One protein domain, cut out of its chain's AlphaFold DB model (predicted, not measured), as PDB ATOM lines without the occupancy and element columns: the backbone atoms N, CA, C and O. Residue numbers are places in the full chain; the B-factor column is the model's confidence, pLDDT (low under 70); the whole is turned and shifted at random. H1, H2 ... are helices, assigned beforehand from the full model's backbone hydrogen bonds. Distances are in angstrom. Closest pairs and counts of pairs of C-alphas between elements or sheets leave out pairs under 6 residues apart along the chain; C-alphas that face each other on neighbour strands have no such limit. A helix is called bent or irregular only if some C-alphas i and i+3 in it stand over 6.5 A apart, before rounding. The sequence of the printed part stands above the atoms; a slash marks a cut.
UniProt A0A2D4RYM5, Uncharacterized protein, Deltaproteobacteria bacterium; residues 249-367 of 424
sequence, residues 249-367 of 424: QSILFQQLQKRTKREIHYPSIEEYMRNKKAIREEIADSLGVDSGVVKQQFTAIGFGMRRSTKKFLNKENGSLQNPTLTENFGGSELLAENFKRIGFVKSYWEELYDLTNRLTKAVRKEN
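AT A GLANCE: This is residues 249 to 367 of the 424 residues of an uncharacterized protein of Deltaproteobacteria bacterium (UniProt A0A2D4RYM5). Two helix groups make a flat whole: H1 and H2a pack on long H6, while H2b, H3, H4 and H5 cluster beyond the bend of H2. A loop, residues 312 to 321, sticks out. The 119 printed residues hold six named helices, H1 to H6, and no named strand: all helix, mostly crossed, only just compact, close to loose, radius of gyration of the C-alphas 15.8 A, spans 43 by 38 by 19 A.

HOW THE PARTS SIT: H1, residues 249 to 260, touches residues 352 to 362 alone of H6, residues 343 to 366, at a steep 43 degrees; closest C-alphas Leu 256 and Leu 359, 5.9 A. H2, residues 267 to 287, assigned as one helix by its hydrogen bonds, is bent, C-alphas 274 and 277 being 8.7 A apart; its arms are H2a, 267 to 274, and H2b, 277 to 287. H2a touches residues 344 to 352 alone of H6, about perpendicular at 83 degrees; closest C-alphas Ser 268 and Tyr 348, 4.9 A. H2b touches residues 291 to 295 alone of H3, residues 291 to 302; closest C-alphas Ala 284 and Ser 291, 5.1 A. H4, residues 324 to 327, touches H5, residues 333 to 341; closest C-alphas Thr 326 and Ala 336, 5.3 A. Every O i to N i+4 pair is within hydrogen-bond range in H1, H2a, H2b, H3, H5 and H6; H4 is too short for one.

IN THESE COORDINATES: H1 begins at C-alpha 249 (118.568, 147.326, 127.659); H6, 34.9 A long, ends at C-alpha 366 (117.028, 127.187, 133.222).

THE WHOLE: The printed part has no cut; H3 to H4 is a long link, and residues 315 to 317 are under pLDDT 70.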
ATOM      1  N   GLN A 249     118.708 147.273 126.208       83.62
ATOM      2  CA  GLN A 249     118.568 147.326 127.659       83.62
ATOM      3  C   GLN A 249     117.116 147.122 128.094       83.62
ATOM      4  O   GLN A 249     116.888 146.388 129.049       83.62
ATOM      5  N   SER A 250     116.149 147.668 127.350       83.88
ATOM      6  CA  SER A 250     114.719 147.485 127.607       83.88
ATOM      7  C   SER A 250     114.328 146.010 127.539       83.88
ATOM      8  O   SER A 250     113.670 145.501 128.446       83.88
ATOM      9  N   ILE A 251     114.790 145.296 126.505       89.25
ATOM     10  CA  ILE A 251     114.525 143.858 126.368       89.25
ATOM     11  C   ILE A 251     115.186 143.088 127.510       89.25
ATOM     12  O   ILE A 251     114.520 142.301 128.178       89.25
ATOM     13  N   LEU A 252     116.482 143.298 127.757       89.88
ATOM     14  CA  LEU A 252     117.197 142.553 128.797       89.88
ATOM     15  C   LEU A 252     116.585 142.792 130.184       89.88
ATOM     16  O   LEU A 252     116.401 141.841 130.946       89.88
ATOM     17  N   PHE A 253     116.213 144.032 130.490       89.12
ATOM     18  CA  PHE A 253     115.573 144.390 131.747       89.12
ATOM     19  C   PHE A 253     114.231 143.668 131.934       89.12
ATOM     20  O   PHE A 253     114.046 142.967 132.933       89.12
ATOM     21  N   GLN A 254     113.348 143.708 130.930       87.94
ATOM     22  CA  GLN A 254     112.081 142.967 130.960       87.94
ATOM     23  C   GLN A 254     112.292 141.450 131.078       87.94
ATOM     24  O   GLN A 254     111.569 140.764 131.802       87.94
ATOM     25  N   GLN A 255     113.303 140.903 130.398       89.75
ATOM     26  CA  GLN A 255     113.644 139.481 130.468       89.75
ATOM     27  C   GLN A 255     114.108 139.064 131.877       89.75
ATOM     28  O   GLN A 255     113.861 137.923 132.280       89.75
ATOM     29  N   LEU A 256     114.746 139.963 132.641       90.12
ATOM     30  CA  LEU A 256     115.132 139.698 134.030       90.12
ATOM     31  C   LEU A 256     113.909 139.719 134.949       90.12
ATOM     32  O   LEU A 256     113.740 138.792 135.746       90.12
ATOM     33  N   GLN A 257     113.052 140.734 134.823       87.94
ATOM     34  CA  GLN A 257     111.830 140.847 135.625       87.94
ATOM     35  C   GLN A 257     110.924 139.622 135.428       87.94
ATOM     36  O   GLN A 257     110.535 138.981 136.405       87.94
ATOM     37  N   LYS A 258     110.699 139.198 134.172       87.88
ATOM     38  CA  LYS A 258     109.911 137.993 133.842       87.88
ATOM     39  C   LYS A 258     110.441 136.720 134.517       87.88
ATOM     40  O   LYS A 258     109.652 135.911 134.998       87.88
ATOM     41  N   ARG A 259     111.766 136.527 134.562       88.94
ATOM     42  CA  ARG A 259     112.394 135.316 135.135       88.94
ATOM     43  C   ARG A 259     112.459 135.327 136.648       88.94
ATOM     44  O   ARG A 259     112.256 134.303 137.290       88.94
ATOM     45  N   THR A 260     112.782 136.479 137.219       84.62
ATOM     46  CA  THR A 260     112.947 136.606 138.669       84.62
ATOM     47  C   THR A 260     111.615 136.734 139.392       84.62
ATOM     48  O   THR A 260     111.569 136.434 140.584       84.62
ATOM     49  N   LYS A 261     110.547 137.152 138.689       84.44
ATOM     50  CA  LYS A 261     109.231 137.480 139.264       84.44
ATOM     51  C   LYS A 261     109.345 138.453 140.444       84.44
ATOM     52  O   LYS A 261     108.579 138.381 141.398       84.44
ATOM     53  N   ARG A 262     110.355 139.324 140.399       83.62
ATOM     54  CA  ARG A 262     110.633 140.353 141.397       83.62
ATOM     55  C   ARG A 262     110.714 141.690 140.693       83.62
ATOM     56  O   ARG A 262     111.263 141.783 139.594       83.62
ATOM     57  N   GLU A 263     110.202 142.706 141.362       83.44
ATOM     58  CA  GLU A 263     110.438 144.080 140.969       83.44
ATOM     59  C   GLU A 263     111.903 144.415 141.274       83.44
ATOM     60  O   GLU A 263     112.389 144.261 142.396       83.44
ATOM     61  N   ILE A 264     112.647 144.738 140.222       87.44
ATOM     62  CA  ILE A 264     114.057 145.112 140.279       87.44
ATOM     63  C   ILE A 264     114.144 146.438 139.550       87.44
ATOM     64  O   ILE A 264     113.626 146.535 138.437       87.44
ATOM     65  N   HIS A 265     114.824 147.403 140.159       90.88
ATOM     66  CA  HIS A 265     115.053 148.720 139.584       90.88
ATOM     67  C   HIS A 265     116.516 148.902 139.206       90.88
ATOM     68  O   HIS A 265     117.418 148.497 139.943       90.88
ATOM     69  N   TYR A 266     116.727 149.542 138.062       93.25
ATOM     70  CA  TYR A 266     118.035 149.988 137.590       93.25
ATOM     71  C   TYR A 266     117.905 151.462 137.197       93.25
ATOM     72  O   TYR A 266     117.588 151.744 136.039       93.25
ATOM     73  N   PRO A 267     118.063 152.398 138.152       94.31
ATOM     74  CA  PRO A 267     117.732 153.806 137.949       94.31
ATOM     75  C   PRO A 267     118.408 154.428 136.729       94.31
ATOM     76  O   PRO A 267     117.756 155.129 135.963       94.31
ATOM     77  N   SER A 268     119.689 154.138 136.496       94.44
ATOM     78  CA  SER A 268     120.436 154.685 135.360       94.44
ATOM     79  C   SER A 268     119.983 154.072 134.030       94.44
ATOM     80  O   SER A 268     119.916 154.771 133.020       94.44
ATOM     81  N   ILE A 269     119.664 152.772 133.998       92.56
ATOM     82  CA  ILE A 269     119.100 152.114 132.807       92.56
ATOM     83  C   ILE A 269     117.700 152.652 132.503       92.56
ATOM     84  O   ILE A 269     117.415 152.980 131.352       92.56
ATOM     85  N   GLU A 270     116.837 152.750 133.512       92.50
ATOM     86  CA  GLU A 270     115.479 153.285 133.389       92.50
ATOM     87  C   GLU A 270     115.501 154.743 132.918       92.50
ATOM     88  O   GLU A 270     114.756 155.120 132.013       92.50
ATOM     89  N   GLU A 271     116.407 155.546 133.473       93.25
ATOM     90  CA  GLU A 271     116.601 156.934 133.073       93.25
ATOM     91  C   GLU A 271     117.115 157.050 131.640       93.25
ATOM     92  O   GLU A 271     116.571 157.810 130.838       93.25
ATOM     93  N   TYR A 272     118.084 156.211 131.261       91.56
ATOM     94  CA  TYR A 272     118.536 156.127 129.876       91.56
ATOM     95  C   TYR A 272     117.398 155.750 128.923       91.56
ATOM     96  O   TYR A 272     117.302 156.308 127.834       91.56
ATOM     97  N   MET A 273     116.521 154.818 129.306       88.44
ATOM     98  CA  MET A 273     115.383 154.406 128.479       88.44
ATOM     99  C   MET A 273     114.389 155.550 128.241       88.44
ATOM    100  O   MET A 273     113.870 155.658 127.129       88.44
ATOM    101  N   ARG A 274     114.158 156.409 129.242       89.94
ATOM    102  CA  ARG A 274     113.263 157.574 129.139       89.94
ATOM    103  C   ARG A 274     113.890 158.734 128.365       89.94
ATOM    104  O   ARG A 274     113.237 159.309 127.501       89.94
ATOM    105  N   ASN A 275     115.167 159.027 128.617       91.44
ATOM    106  CA  ASN A 275     115.814 160.278 128.205       91.44
ATOM    107  C   ASN A 275     117.026 160.083 127.276       91.44
ATOM    108  O   ASN A 275     117.897 160.946 127.181       91.44
ATOM    109  N   LYS A 276     117.085 158.963 126.538       90.62
ATOM    110  CA  LYS A 276     118.240 158.574 125.698       90.62
ATOM    111  C   LYS A 276     118.786 159.672 124.789       90.62
ATOM    112  O   LYS A 276     119.988 159.694 124.558       90.62
ATOM    113  N   LYS A 277     117.924 160.512 124.205       92.06
ATOM    114  CA  LYS A 277     118.346 161.561 123.268       92.06
ATOM    115  C   LYS A 277     119.097 162.660 124.022       92.06
ATOM    116  O   LYS A 277     120.271 162.858 123.739       92.06
ATOM    117  N   ALA A 278     118.459 163.236 125.038       94.88
ATOM    118  CA  ALA A 278     119.040 164.278 125.880       94.88
ATOM    119  C   ALA A 278     120.353 163.823 126.535       94.88
ATOM    120  O   ALA A 278     121.358 164.512 126.436       94.88
ATOM    121  N   ILE A 279     120.386 162.612 127.101       95.69
ATOM    122  CA  ILE A 279     121.599 162.059 127.727       95.69
ATOM    123  C   ILE A 279     122.745 161.915 126.715       95.69
ATOM    124  O   ILE A 279     123.903 162.161 127.042       95.69
ATOM    125  N   ARG A 280     122.453 161.476 125.481       96.00
ATOM    126  CA  ARG A 280     123.486 161.346 124.441       96.00
ATOM    127  C   ARG A 280     124.011 162.705 124.002       96.00
ATOM    128  O   ARG A 280     125.208 162.797 123.772       96.00
ATOM    129  N   GLU A 281     123.135 163.696 123.868       96.94
ATOM    130  CA  GLU A 281     123.486 165.071 123.492       96.94
ATOM    131  C   GLU A 281     124.344 165.725 124.582       96.94
ATOM    132  O   GLU A 281     125.456 166.146 124.293       96.94
ATOM    133  N   GLU A 282     123.930 165.656 125.848       97.25
ATOM    134  CA  GLU A 282     124.702 166.186 126.983       97.25
ATOM    135  C   GLU A 282     126.108 165.563 127.071       97.25
ATOM    136  O   GLU A 282     127.117 166.257 127.217       97.25
ATOM    137  N   ILE A 283     126.200 164.236 126.935       97.19
ATOM    138  CA  ILE A 283     127.491 163.539 126.943       97.19
ATOM    139  C   ILE A 283     128.332 163.925 125.718       97.19
ATOM    140  O   ILE A 283     129.545 164.099 125.847       97.19
ATOM    141  N   ALA A 284     127.714 164.047 124.543       97.00
ATOM    142  CA  ALA A 284     128.392 164.426 123.307       97.00
ATOM    143  C   ALA A 284     129.006 165.825 123.420       97.00
ATOM    144  O   ALA A 284     130.199 165.980 123.151       97.00
ATOM    145  N   ASP A 285     128.235 166.785 123.932       96.81
ATOM    146  CA  ASP A 285     128.676 168.157 124.179       96.81
ATOM    147  C   ASP A 285     129.834 168.190 125.181       96.81
ATOM    148  O   ASP A 285     130.857 168.826 124.929       96.81
ATOM    149  N   SER A 286     129.744 167.425 126.278       96.44
ATOM    150  CA  SER A 286     130.819 167.370 127.282       96.44
ATOM    151  C   SER A 286     132.141 166.789 126.757       96.44
ATOM    152  O   SER A 286     133.202 167.037 127.330       96.44
ATOM    153  N   LEU A 287     132.086 165.993 125.684       95.56
ATOM    154  CA  LEU A 287     133.246 165.346 125.071       95.56
ATOM    155  C   LEU A 287     133.696 166.020 123.767       95.56
ATOM    156  O   LEU A 287     134.753 165.657 123.253       95.56
ATOM    157  N   GLY A 288     132.918 166.965 123.229       95.25
ATOM    158  CA  GLY A 288     133.169 167.582 121.924       95.25
ATOM    159  C   GLY A 288     133.084 166.593 120.755       95.25
ATOM    160  O   GLY A 288     133.901 166.658 119.838       95.25
ATOM    161  N   VAL A 289     132.145 165.641 120.799       95.25
ATOM    162  CA  VAL A 289     131.956 164.605 119.762       95.25
ATOM    163  C   VAL A 289     130.533 164.619 119.210       95.25
ATOM    164  O   VAL A 289     129.642 165.226 119.787       95.25
ATOM    165  N   ASP A 290     130.290 163.905 118.111       95.06
ATOM    166  CA  ASP A 290     128.935 163.713 117.593       95.06
ATOM    167  C   ASP A 290     128.098 162.769 118.484       95.06
ATOM    168  O   ASP A 290     128.577 161.737 118.972       95.06
ATOM    169  N   SER A 291     126.808 163.077 118.651       94.38
ATOM    170  CA  SER A 291     125.868 162.263 119.443       94.38
ATOM    171  C   SER A 291     125.719 160.823 118.923       94.38
ATOM    172  O   SER A 291     125.431 159.897 119.693       94.38
ATOM    173  N   GLY A 292     125.970 160.596 117.630       93.00
ATOM    174  CA  GLY A 292     126.035 159.283 117.003       93.00
ATOM    175  C   GLY A 292     127.180 158.423 117.537       93.00
ATOM    176  O   GLY A 292     126.978 157.225 117.760       93.00
ATOM    177  N   VAL A 293     128.333 159.020 117.857       93.12
ATOM    178  CA  VAL A 293     129.452 158.320 118.514       93.12
ATOM    179  C   VAL A 293     129.028 157.853 119.905       93.12
ATOM    180  O   VAL A 293     129.215 156.689 120.263       93.12
ATOM    181  N   VAL A 294     128.361 158.716 120.675       95.19
ATOM    182  CA  VAL A 294     127.846 158.365 122.009       95.19
ATOM    183  C   VAL A 294     126.798 157.250 121.922       95.19
ATOM    184  O   VAL A 294     126.848 156.278 122.683       95.19
ATOM    185  N   LYS A 295     125.883 157.319 120.944       92.75
ATOM    186  CA  LYS A 295     124.925 156.240 120.649       92.75
ATOM    187  C   LYS A 295     125.646 154.915 120.379       92.75
ATOM    188  O   LYS A 295     125.246 153.888 120.933       92.75
ATOM    189  N   GLN A 296     126.699 154.928 119.562       91.50
ATOM    190  CA  GLN A 296     127.503 153.744 119.255       91.50
ATOM    191  C   GLN A 296     128.147 153.153 120.517       91.50
ATOM    192  O   GLN A 296     128.125 151.930 120.688       91.50
ATOM    193  N   GLN A 297     128.622 153.993 121.446       93.50
ATOM    194  CA  GLN A 297     129.165 153.530 122.724       93.50
ATOM    195  C   GLN A 297     128.120 152.825 123.586       93.50
ATOM    196  O   GLN A 297     128.346 151.688 124.000       93.50
ATOM    197  N   PHE A 298     126.956 153.433 123.827       91.94
ATOM    198  CA  PHE A 298     125.904 152.798 124.632       91.94
ATOM    199  C   PHE A 298     125.423 151.471 124.032       91.94
ATOM    200  O   PHE A 298     125.198 150.500 124.761       91.94
ATOM    201  N   THR A 299     125.319 151.395 122.703       87.19
ATOM    202  CA  THR A 299     125.028 150.141 121.997       87.19
ATOM    203  C   THR A 299     126.124 149.099 122.244       87.19
ATOM    204  O   THR A 299     125.822 147.956 122.592       87.19
ATOM    205  N   ALA A 300     127.400 149.479 122.133       87.88
ATOM    206  CA  ALA A 300     128.528 148.577 122.357       87.88
ATOM    207  C   ALA A 300     128.608 148.077 123.812       87.88
ATOM    208  O   ALA A 300     128.828 146.882 124.035       87.88
ATOM    209  N   ILE A 301     128.371 148.950 124.804       89.19
ATOM    210  CA  ILE A 301     128.240 148.565 126.221       89.19
ATOM    211  C   ILE A 301     127.154 147.495 126.360       89.19
ATOM    212  O   ILE A 301     127.397 146.445 126.958       89.19
ATOM    213  N   GLY A 302     125.991 147.733 125.750       83.12
ATOM    214  CA  GLY A 302     124.881 146.790 125.673       83.12
ATOM    215  C   GLY A 302     125.302 145.389 125.212       83.12
ATOM    216  O   GLY A 302     124.985 144.390 125.859       83.12
ATOM    217  N   PHE A 303     126.099 145.308 124.145       78.75
ATOM    218  CA  PHE A 303     126.627 144.046 123.608       78.75
ATOM    219  C   PHE A 303     127.843 143.476 124.368       78.75
ATOM    220  O   PHE A 303     128.497 142.537 123.896       78.75
ATOM    221  N   GLY A 304     128.134 143.993 125.564       81.00
ATOM    222  CA  GLY A 304     129.166 143.470 126.457       81.00
ATOM    223  C   GLY A 304     130.582 143.926 126.111       81.00
ATOM    224  O   GLY A 304     131.534 143.171 126.320       81.00
ATOM    225  N   MET A 305     130.734 145.139 125.570       86.75
ATOM    226  CA  MET A 305     132.038 145.769 125.365       86.75
ATOM    227  C   MET A 305     132.867 145.797 126.660       86.75
ATOM    228  O   MET A 305     132.353 145.994 127.763       86.75
ATOM    229  N   ARG A 306     134.183 145.603 126.522       84.69
ATOM    230  CA  ARG A 306     135.133 145.691 127.640       84.69
ATOM    231  C   ARG A 306     135.413 147.156 127.989       84.69
ATOM    232  O   ARG A 306     135.522 147.984 127.097       84.69
ATOM    233  N   ARG A 307     135.641 147.443 129.275       86.75
ATOM    234  CA  ARG A 307     136.045 148.778 129.779       86.75
ATOM    235  C   ARG A 307     137.510 149.145 129.489       86.75
ATOM    236  O   ARG A 307     137.957 150.225 129.875       86.75
ATOM    237  N   SER A 308     138.276 148.233 128.887       87.06
ATOM    238  CA  SER A 308     139.678 148.480 128.548       87.06
ATOM    239  C   SER A 308     139.767 149.511 127.437       87.06
ATOM    240  O   SER A 308     139.040 149.415 126.454       87.06
ATOM    241  N   THR A 309     140.696 150.439 127.590       86.69
ATOM    242  CA  THR A 309     141.045 151.470 126.606       86.69
ATOM    243  C   THR A 309     142.394 151.191 125.946       86.69
ATOM    244  O   THR A 309     142.625 151.582 124.804       86.69
ATOM    245  N   LYS A 310     143.237 150.403 126.621       85.69
ATOM    246  CA  LYS A 310     144.564 149.999 126.154       85.69
ATOM    247  C   LYS A 310     144.500 148.957 125.046       85.69
ATOM    248  O   LYS A 310     143.709 148.010 125.123       85.69
ATOM    249  N   LYS A 311     145.392 149.109 124.063       87.38
ATOM    250  CA  LYS A 311     145.586 148.163 122.958       87.38
ATOM    251  C   LYS A 311     145.893 146.755 123.470       87.38
ATOM    252  O   LYS A 311     146.531 146.582 124.507       87.38
ATOM    253  N   PHE A 312     145.456 145.749 122.722       82.56
ATOM    254  CA  PHE A 312     145.737 144.347 123.015       82.56
ATOM    255  C   PHE A 312     146.241 143.623 121.768       82.56
ATOM    256  O   PHE A 312     145.905 143.987 120.644       82.56
ATOM    257  N   LEU A 313     147.048 142.583 121.978       80.25
ATOM    258  CA  LEU A 313     147.506 141.720 120.897       80.25
ATOM    259  C   LEU A 313     146.366 140.781 120.489       80.25
ATOM    260  O   LEU A 313     145.871 139.995 121.308       80.25
ATOM    261  N   ASN A 314     145.938 140.855 119.234       74.44
ATOM    262  CA  ASN A 314     144.981 139.908 118.692       74.44
ATOM    263  C   ASN A 314     145.691 138.567 118.447       74.44
ATOM    264  O   ASN A 314     146.625 138.463 117.657       74.44
ATOM    265  N   LYS A 315     145.233 137.523 119.147       69.19
ATOM    266  CA  LYS A 315     145.832 136.182 119.103       69.19
ATOM    267  C   LYS A 315     145.674 135.477 117.750       69.19
ATOM    268  O   LYS A 315     146.389 134.516 117.504       69.19
ATOM    269  N   GLU A 316     144.745 135.916 116.901       61.69
ATOM    270  CA  GLU A 316     144.456 135.272 115.613       61.69
ATOM    271  C   GLU A 316     145.373 135.750 114.483       61.69
ATOM    272  O   GLU A 316     145.672 134.977 113.576       61.69
ATOM    273  N   ASN A 317     145.822 137.007 114.528       64.44
ATOM    274  CA  ASN A 317     146.625 137.617 113.463       64.44
ATOM    275  C   ASN A 317     147.913 138.298 113.965       64.44
ATOM    276  O   ASN A 317     148.646 138.863 113.162       64.44
ATOM    277  N   GLY A 318     148.180 138.279 115.276       73.19
ATOM    278  CA  GLY A 318     149.369 138.879 115.886       73.19
ATOM    279  C   GLY A 318     149.400 140.412 115.875       73.19
ATOM    280  O   GLY A 318     150.383 140.997 116.315       73.19
ATOM    281  N   SER A 319     148.346 141.078 115.391       78.31
ATOM    282  CA  SER A 319     148.303 142.541 115.283       78.31
ATOM    283  C   SER A 319     147.917 143.206 116.606       78.31
ATOM    284  O   SER A 319     147.127 142.664 117.386       78.31
ATOM    285  N   LEU A 320     148.446 144.406 116.857       83.06
ATOM    286  CA  LEU A 320     147.929 145.272 117.915       83.06
ATOM    287  C   LEU A 320     146.576 145.844 117.482       83.06
ATOM    288  O   LEU A 320     146.481 146.473 116.432       83.06
ATOM    289  N   GLN A 321     145.552 145.677 118.317       82.75
ATOM    290  CA  GLN A 321     144.215 146.208 118.067       82.75
ATOM    291  C   GLN A 321     143.750 147.119 119.197       82.75
ATOM    292  O   GLN A 321     144.013 146.869 120.380       82.75
ATOM    293  N   ASN A 322     143.026 148.172 118.824       85.56
ATOM    294  CA  ASN A 322     142.304 149.007 119.771       85.56
ATOM    295  C   ASN A 322     141.095 148.237 120.329       85.56
ATOM    296  O   ASN A 322     140.416 147.513 119.595       85.56
ATOM    297  N   PRO A 323     140.771 148.387 121.623       87.88
ATOM    298  CA  PRO A 323     139.471 147.979 122.140       87.88
ATOM    299  C   PRO A 323     138.337 148.736 121.448       87.88
ATOM    300  O   PRO A 323     138.499 149.902 121.106       87.88
ATOM    301  N   THR A 324     137.159 148.111 121.343       88.06
ATOM    302  CA  THR A 324     135.956 148.717 120.737       88.06
ATOM    303  C   THR A 324     135.636 150.103 121.298       88.06
ATOM    304  O   THR A 324     135.244 150.981 120.544       88.06
ATOM    305  N   LEU A 325     135.844 150.316 122.603       91.19
ATOM    306  CA  LEU A 325     135.597 151.606 123.246       91.19
ATOM    307  C   LEU A 325     136.467 152.714 122.633       91.19
ATOM    308  O   LEU A 325     135.946 153.764 122.266       91.19
ATOM    309  N   THR A 326     137.769 152.461 122.514       91.88
ATOM    310  CA  THR A 326     138.754 153.392 121.949       91.88
ATOM    311  C   THR A 326     138.569 153.547 120.444       91.88
ATOM    312  O   THR A 326     138.615 154.657 119.926       91.88
ATOM    313  N   GLU A 327     138.304 152.443 119.747       91.38
ATOM    314  CA  GLU A 327     138.099 152.428 118.297       91.38
ATOM    315  C   GLU A 327     136.893 153.275 117.877       91.38
ATOM    316  O   GLU A 327     136.992 154.087 116.966       91.38
ATOM    317  N   ASN A 328     135.780 153.164 118.604       91.88
ATOM    318  CA  ASN A 328     134.584 153.974 118.373       91.88
ATOM    319  C   ASN A 328     134.841 155.490 118.539       91.88
ATOM    320  O   ASN A 328     134.088 156.287 117.997       91.88
ATOM    321  N   PHE A 329     135.892 155.896 119.265       92.69
ATOM    322  CA  PHE A 329     136.350 157.290 119.370       92.69
ATOM    323  C   PHE A 329     137.503 157.607 118.399       92.69
ATOM    324  O   PHE A 329     138.370 158.428 118.704       92.69
ATOM    325  N   GLY A 330     137.579 156.916 117.258       89.44
ATOM    326  CA  GLY A 330     138.632 157.124 116.260       89.44
ATOM    327  C   GLY A 330     140.036 156.787 116.772       89.44
ATOM    328  O   GLY A 330     141.017 157.371 116.326       89.44
ATOM    329  N   GLY A 331     140.146 155.892 117.759       89.38
ATOM    330  CA  GLY A 331     141.419 155.525 118.380       89.38
ATOM    331  C   GLY A 331     141.849 156.417 119.556       89.38
ATOM    332  O   GLY A 331     142.928 156.194 120.107       89.38
ATOM    333  N   SER A 332     141.036 157.395 119.975       92.12
ATOM    334  CA  SER A 332     141.373 158.304 121.081       92.12
ATOM    335  C   SER A 332     141.192 157.657 122.461       92.12
ATOM    336  O   SER A 332     140.078 157.522 122.973       92.12
ATOM    337  N   GLU A 333     142.305 157.288 123.104       93.00
ATOM    338  CA  GLU A 333     142.312 156.761 124.480       93.00
ATOM    339  C   GLU A 333     141.828 157.803 125.501       93.00
ATOM    340  O   GLU A 333     141.125 157.456 126.451       93.00
ATOM    341  N   LEU A 334     142.131 159.086 125.275       94.25
ATOM    342  CA  LEU A 334     141.704 160.184 126.145       94.25
ATOM    343  C   LEU A 334     140.176 160.320 126.179       94.25
ATOM    344  O   LEU A 334     139.590 160.348 127.259       94.25
ATOM    345  N   LEU A 335     139.524 160.359 125.010       95.31
ATOM    346  CA  LEU A 335     138.060 160.442 124.926       95.31
ATOM    347  C   LEU A 335     137.399 159.202 125.535       95.31
ATOM    348  O   LEU A 335     136.413 159.317 126.262       95.31
ATOM    349  N   ALA A 336     137.981 158.025 125.306       93.88
ATOM    350  CA  ALA A 336     137.513 156.774 125.888       93.88
ATOM    351  C   ALA A 336     137.581 156.763 127.428       93.88
ATOM    352  O   ALA A 336     136.645 156.297 128.086       93.88
ATOM    353  N   GLU A 337     138.666 157.274 128.015       95.25
ATOM    354  CA  GLU A 337     138.796 157.416 129.469       95.25
ATOM    355  C   GLU A 337     137.861 158.490 130.033       95.25
ATOM    356  O   GLU A 337     137.218 158.251 131.055       95.25
ATOM    357  N   ASN A 338     137.717 159.631 129.355       96.19
ATOM    358  CA  ASN A 338     136.798 160.690 129.776       96.19
ATOM    359  C   ASN A 338     135.346 160.204 129.767       96.19
ATOM    360  O   ASN A 338     134.656 160.338 130.775       96.19
ATOM    361  N   PHE A 339     134.914 159.529 128.698       96.38
ATOM    362  CA  PHE A 339     133.579 158.936 128.600       96.38
ATOM    363  C   PHE A 339     133.277 157.986 129.767       96.38
ATOM    364  O   PHE A 339     132.214 158.065 130.378       96.38
ATOM    365  N   LYS A 340     134.228 157.121 130.140       94.38
ATOM    366  CA  LYS A 340     134.078 156.199 131.282       94.38
ATOM    367  C   LYS A 340     133.969 156.904 132.638       94.38
ATOM    368  O   LYS A 340     133.437 156.306 133.573       94.38
ATOM    369  N   ARG A 341     134.539 158.103 132.771       95.06
ATOM    370  CA  ARG A 341     134.562 158.877 134.023       95.06
ATOM    371  C   ARG A 341     133.290 159.688 134.243       95.06
ATOM    372  O   ARG A 341     133.037 160.073 135.382       95.06
ATOM    373  N   ILE A 342     132.483 159.905 133.203       96.50
ATOM    374  CA  ILE A 342     131.179 160.560 133.327       96.50
ATOM    375  C   ILE A 342     130.313 159.759 134.308       96.50
ATOM    376  O   ILE A 342     130.107 158.555 134.130       96.50
ATOM    377  N   GLY A 343     129.803 160.435 135.343       96.75
ATOM    378  CA  GLY A 343     129.083 159.801 136.453       96.75
ATOM    379  C   GLY A 343     127.918 158.931 135.982       96.75
ATOM    380  O   GLY A 343     127.817 157.772 136.382       96.75
ATOM    381  N   PHE A 344     127.112 159.446 135.048       96.44
ATOM    382  CA  PHE A 344     126.011 158.696 134.446       96.44
ATOM    383  C   PHE A 344     126.484 157.419 133.734       96.44
ATOM    384  O   PHE A 344     125.952 156.336 133.975       96.44
ATOM    385  N   VAL A 345     127.518 157.519 132.889       95.69
ATOM    386  CA  VAL A 345     128.065 156.379 132.131       95.69
ATOM    387  C   VAL A 345     128.583 155.298 133.073       95.69
ATOM    388  O   VAL A 345     128.346 154.110 132.837       95.69
ATOM    389  N   LYS A 346     129.264 155.692 134.154       95.44
ATOM    390  CA  LYS A 346     129.772 154.762 135.164       95.44
ATOM    391  C   LYS A 346     128.632 153.976 135.818       95.44
ATOM    392  O   LYS A 346     128.664 152.743 135.764       95.44
ATOM    393  N   SER A 347     127.631 154.671 136.363       96.06
ATOM    394  CA  SER A 347     126.476 154.054 137.031       96.06
ATOM    395  C   SER A 347     125.700 153.147 136.078       96.06
ATOM    396  O   SER A 347     125.480 151.971 136.364       96.06
ATOM    397  N   TYR A 348     125.409 153.639 134.873       94.25
ATOM    398  CA  TYR A 348     124.757 152.868 133.821       94.25
ATOM    399  C   TYR A 348     125.507 151.574 133.473       94.25
ATOM    400  O   TYR A 348     124.914 150.500 133.353       94.25
ATOM    401  N   TRP A 349     126.832 151.641 133.311       93.69
ATOM    402  CA  TRP A 349     127.634 150.472 132.950       93.69
ATOM    403  C   TRP A 349     127.717 149.467 134.108       93.69
ATOM    404  O   TRP A 349     127.844 148.266 133.870       93.69
ATOM    405  N   GLU A 350     127.697 149.921 135.361       94.06
ATOM    406  CA  GLU A 350     127.654 149.049 136.542       94.06
ATOM    407  C   GLU A 350     126.313 148.315 136.643       94.06
ATOM    408  O   GLU A 350     126.301 147.084 136.740       94.06
ATOM    409  N   GLU A 351     125.200 149.036 136.497       94.44
ATOM    410  CA  GLU A 351     123.853 148.461 136.464       94.44
ATOM    411  C   GLU A 351     123.706 147.429 135.340       94.44
ATOM    412  O   GLU A 351     123.254 146.304 135.564       94.44
ATOM    413  N   LEU A 352     124.174 147.751 134.129       91.62
ATOM    414  CA  LEU A 352     124.092 146.833 132.993       91.62
ATOM    415  C   LEU A 352     124.980 145.593 133.190       91.62
ATOM    416  O   LEU A 352     124.630 144.487 132.759       91.62
ATOM    417  N   TYR A 353     126.125 145.732 133.862       91.25
ATOM    418  CA  TYR A 353     126.973 144.592 134.205       91.25
ATOM    419  C   TYR A 353     126.283 143.644 135.195       91.25
ATOM    420  O   TYR A 353     126.332 142.424 134.991       91.25
ATOM    421  N   ASP A 354     125.612 144.183 136.217       92.56
ATOM    422  CA  ASP A 354     124.815 143.404 137.169       92.56
ATOM    423  C   ASP A 354     123.614 142.729 136.486       92.56
ATOM    424  O   ASP A 354     123.498 141.500 136.549       92.56
ATOM    425  N   LEU A 355     122.802 143.484 135.733       92.50
ATOM    426  CA  LEU A 355     121.662 142.978 134.953       92.50
ATOM    427  C   LEU A 355     122.067 141.767 134.102       92.50
ATOM    428  O   LEU A 355     121.492 140.677 134.199       92.50
ATOM    429  N   THR A 356     123.116 141.931 133.299       91.19
ATOM    430  CA  THR A 356     123.597 140.883 132.391       91.19
ATOM    431  C   THR A 356     124.191 139.683 133.142       91.19
ATOM    432  O   THR A 356     124.089 138.552 132.661       91.19
ATOM    433  N   ASN A 357     124.789 139.871 134.326       91.00
ATOM    434  CA  ASN A 357     125.262 138.767 135.173       91.00
ATOM    435  C   ASN A 357     124.107 137.971 135.780       91.00
ATOM    436  O   ASN A 357     124.134 136.738 135.740       91.00
ATOM    437  N   ARG A 358     123.094 138.653 136.323       92.25
ATOM    438  CA  ARG A 358     121.903 138.009 136.890       92.25
ATOM    439  C   ARG A 358     121.155 137.211 135.830       92.25
ATOM    440  O   ARG A 358     120.873 136.037 136.054       92.25
ATOM    441  N   LEU A 359     120.945 137.797 134.650       91.31
ATOM    442  CA  LEU A 359     120.359 137.105 133.501       91.31
ATOM    443  C   LEU A 359     121.166 135.875 133.092       91.31
ATOM    444  O   LEU A 359     120.604 134.801 132.920       91.31
ATOM    445  N   THR A 360     122.490 136.010 132.973       90.12
ATOM    446  CA  THR A 360     123.361 134.881 132.611       90.12
ATOM    447  C   THR A 360     123.218 133.730 133.605       90.12
ATOM    448  O   THR A 360     123.114 132.575 133.197       90.12
ATOM    449  N   LYS A 361     123.197 134.030 134.911       90.06
ATOM    450  CA  LYS A 361     122.998 133.023 135.962       90.06
ATOM    451  C   LYS A 361     121.619 132.366 135.857       90.06
ATOM    452  O   LYS A 361     121.543 131.143 135.919       90.06
ATOM    453  N   ALA A 362     120.562 133.157 135.664       89.81
ATOM    454  CA  ALA A 362     119.196 132.652 135.524       89.81
ATOM    455  C   ALA A 362     119.052 131.718 134.311       89.81
ATOM    456  O   ALA A 362     118.635 130.575 134.466       89.81
ATOM    457  N   VAL A 363     119.508 132.147 133.130       89.06
ATOM    458  CA  VAL A 363     119.406 131.348 131.897       89.06
ATOM    459  C   VAL A 363     120.204 130.051 131.987       89.06
ATOM    460  O   VAL A 363     119.716 129.008 131.562       89.06
ATOM    461  N   ARG A 364     121.410 130.077 132.571       87.56
ATOM    462  CA  ARG A 364     122.206 128.853 132.778       87.56
ATOM    463  C   ARG A 364     121.521 127.868 133.723       87.56
ATOM    464  O   ARG A 364     121.648 126.667 133.523       87.56
ATOM    465  N   LYS A 365     120.802 128.367 134.732       87.94
ATOM    466  CA  LYS A 365     120.011 127.530 135.642       87.94
ATOM    467  C   LYS A 365     118.811 126.902 134.926       87.94
ATOM    468  O   LYS A 365     118.510 125.743 135.171       87.94
ATOM    469  N   GLU A 366     118.154 127.657 134.047       87.56
ATOM    470  CA  GLU A 366     117.028 127.187 133.222       87.56
ATOM    471  C   GLU A 366     117.467 126.192 132.133       87.56
ATOM    472  O   GLU A 366     116.690 125.327 131.746       87.56
ATOM    473  N   ASN A 367     118.711 126.296 131.651       84.00
ATOM    474  CA  ASN A 367     119.228 125.524 130.518       84.00
ATOM    475  C   ASN A 367     120.548 124.812 130.874       84.00
ATOM    476  O   ASN A 367     121.597 125.131 130.304       84.00
TER     477      ASN A 367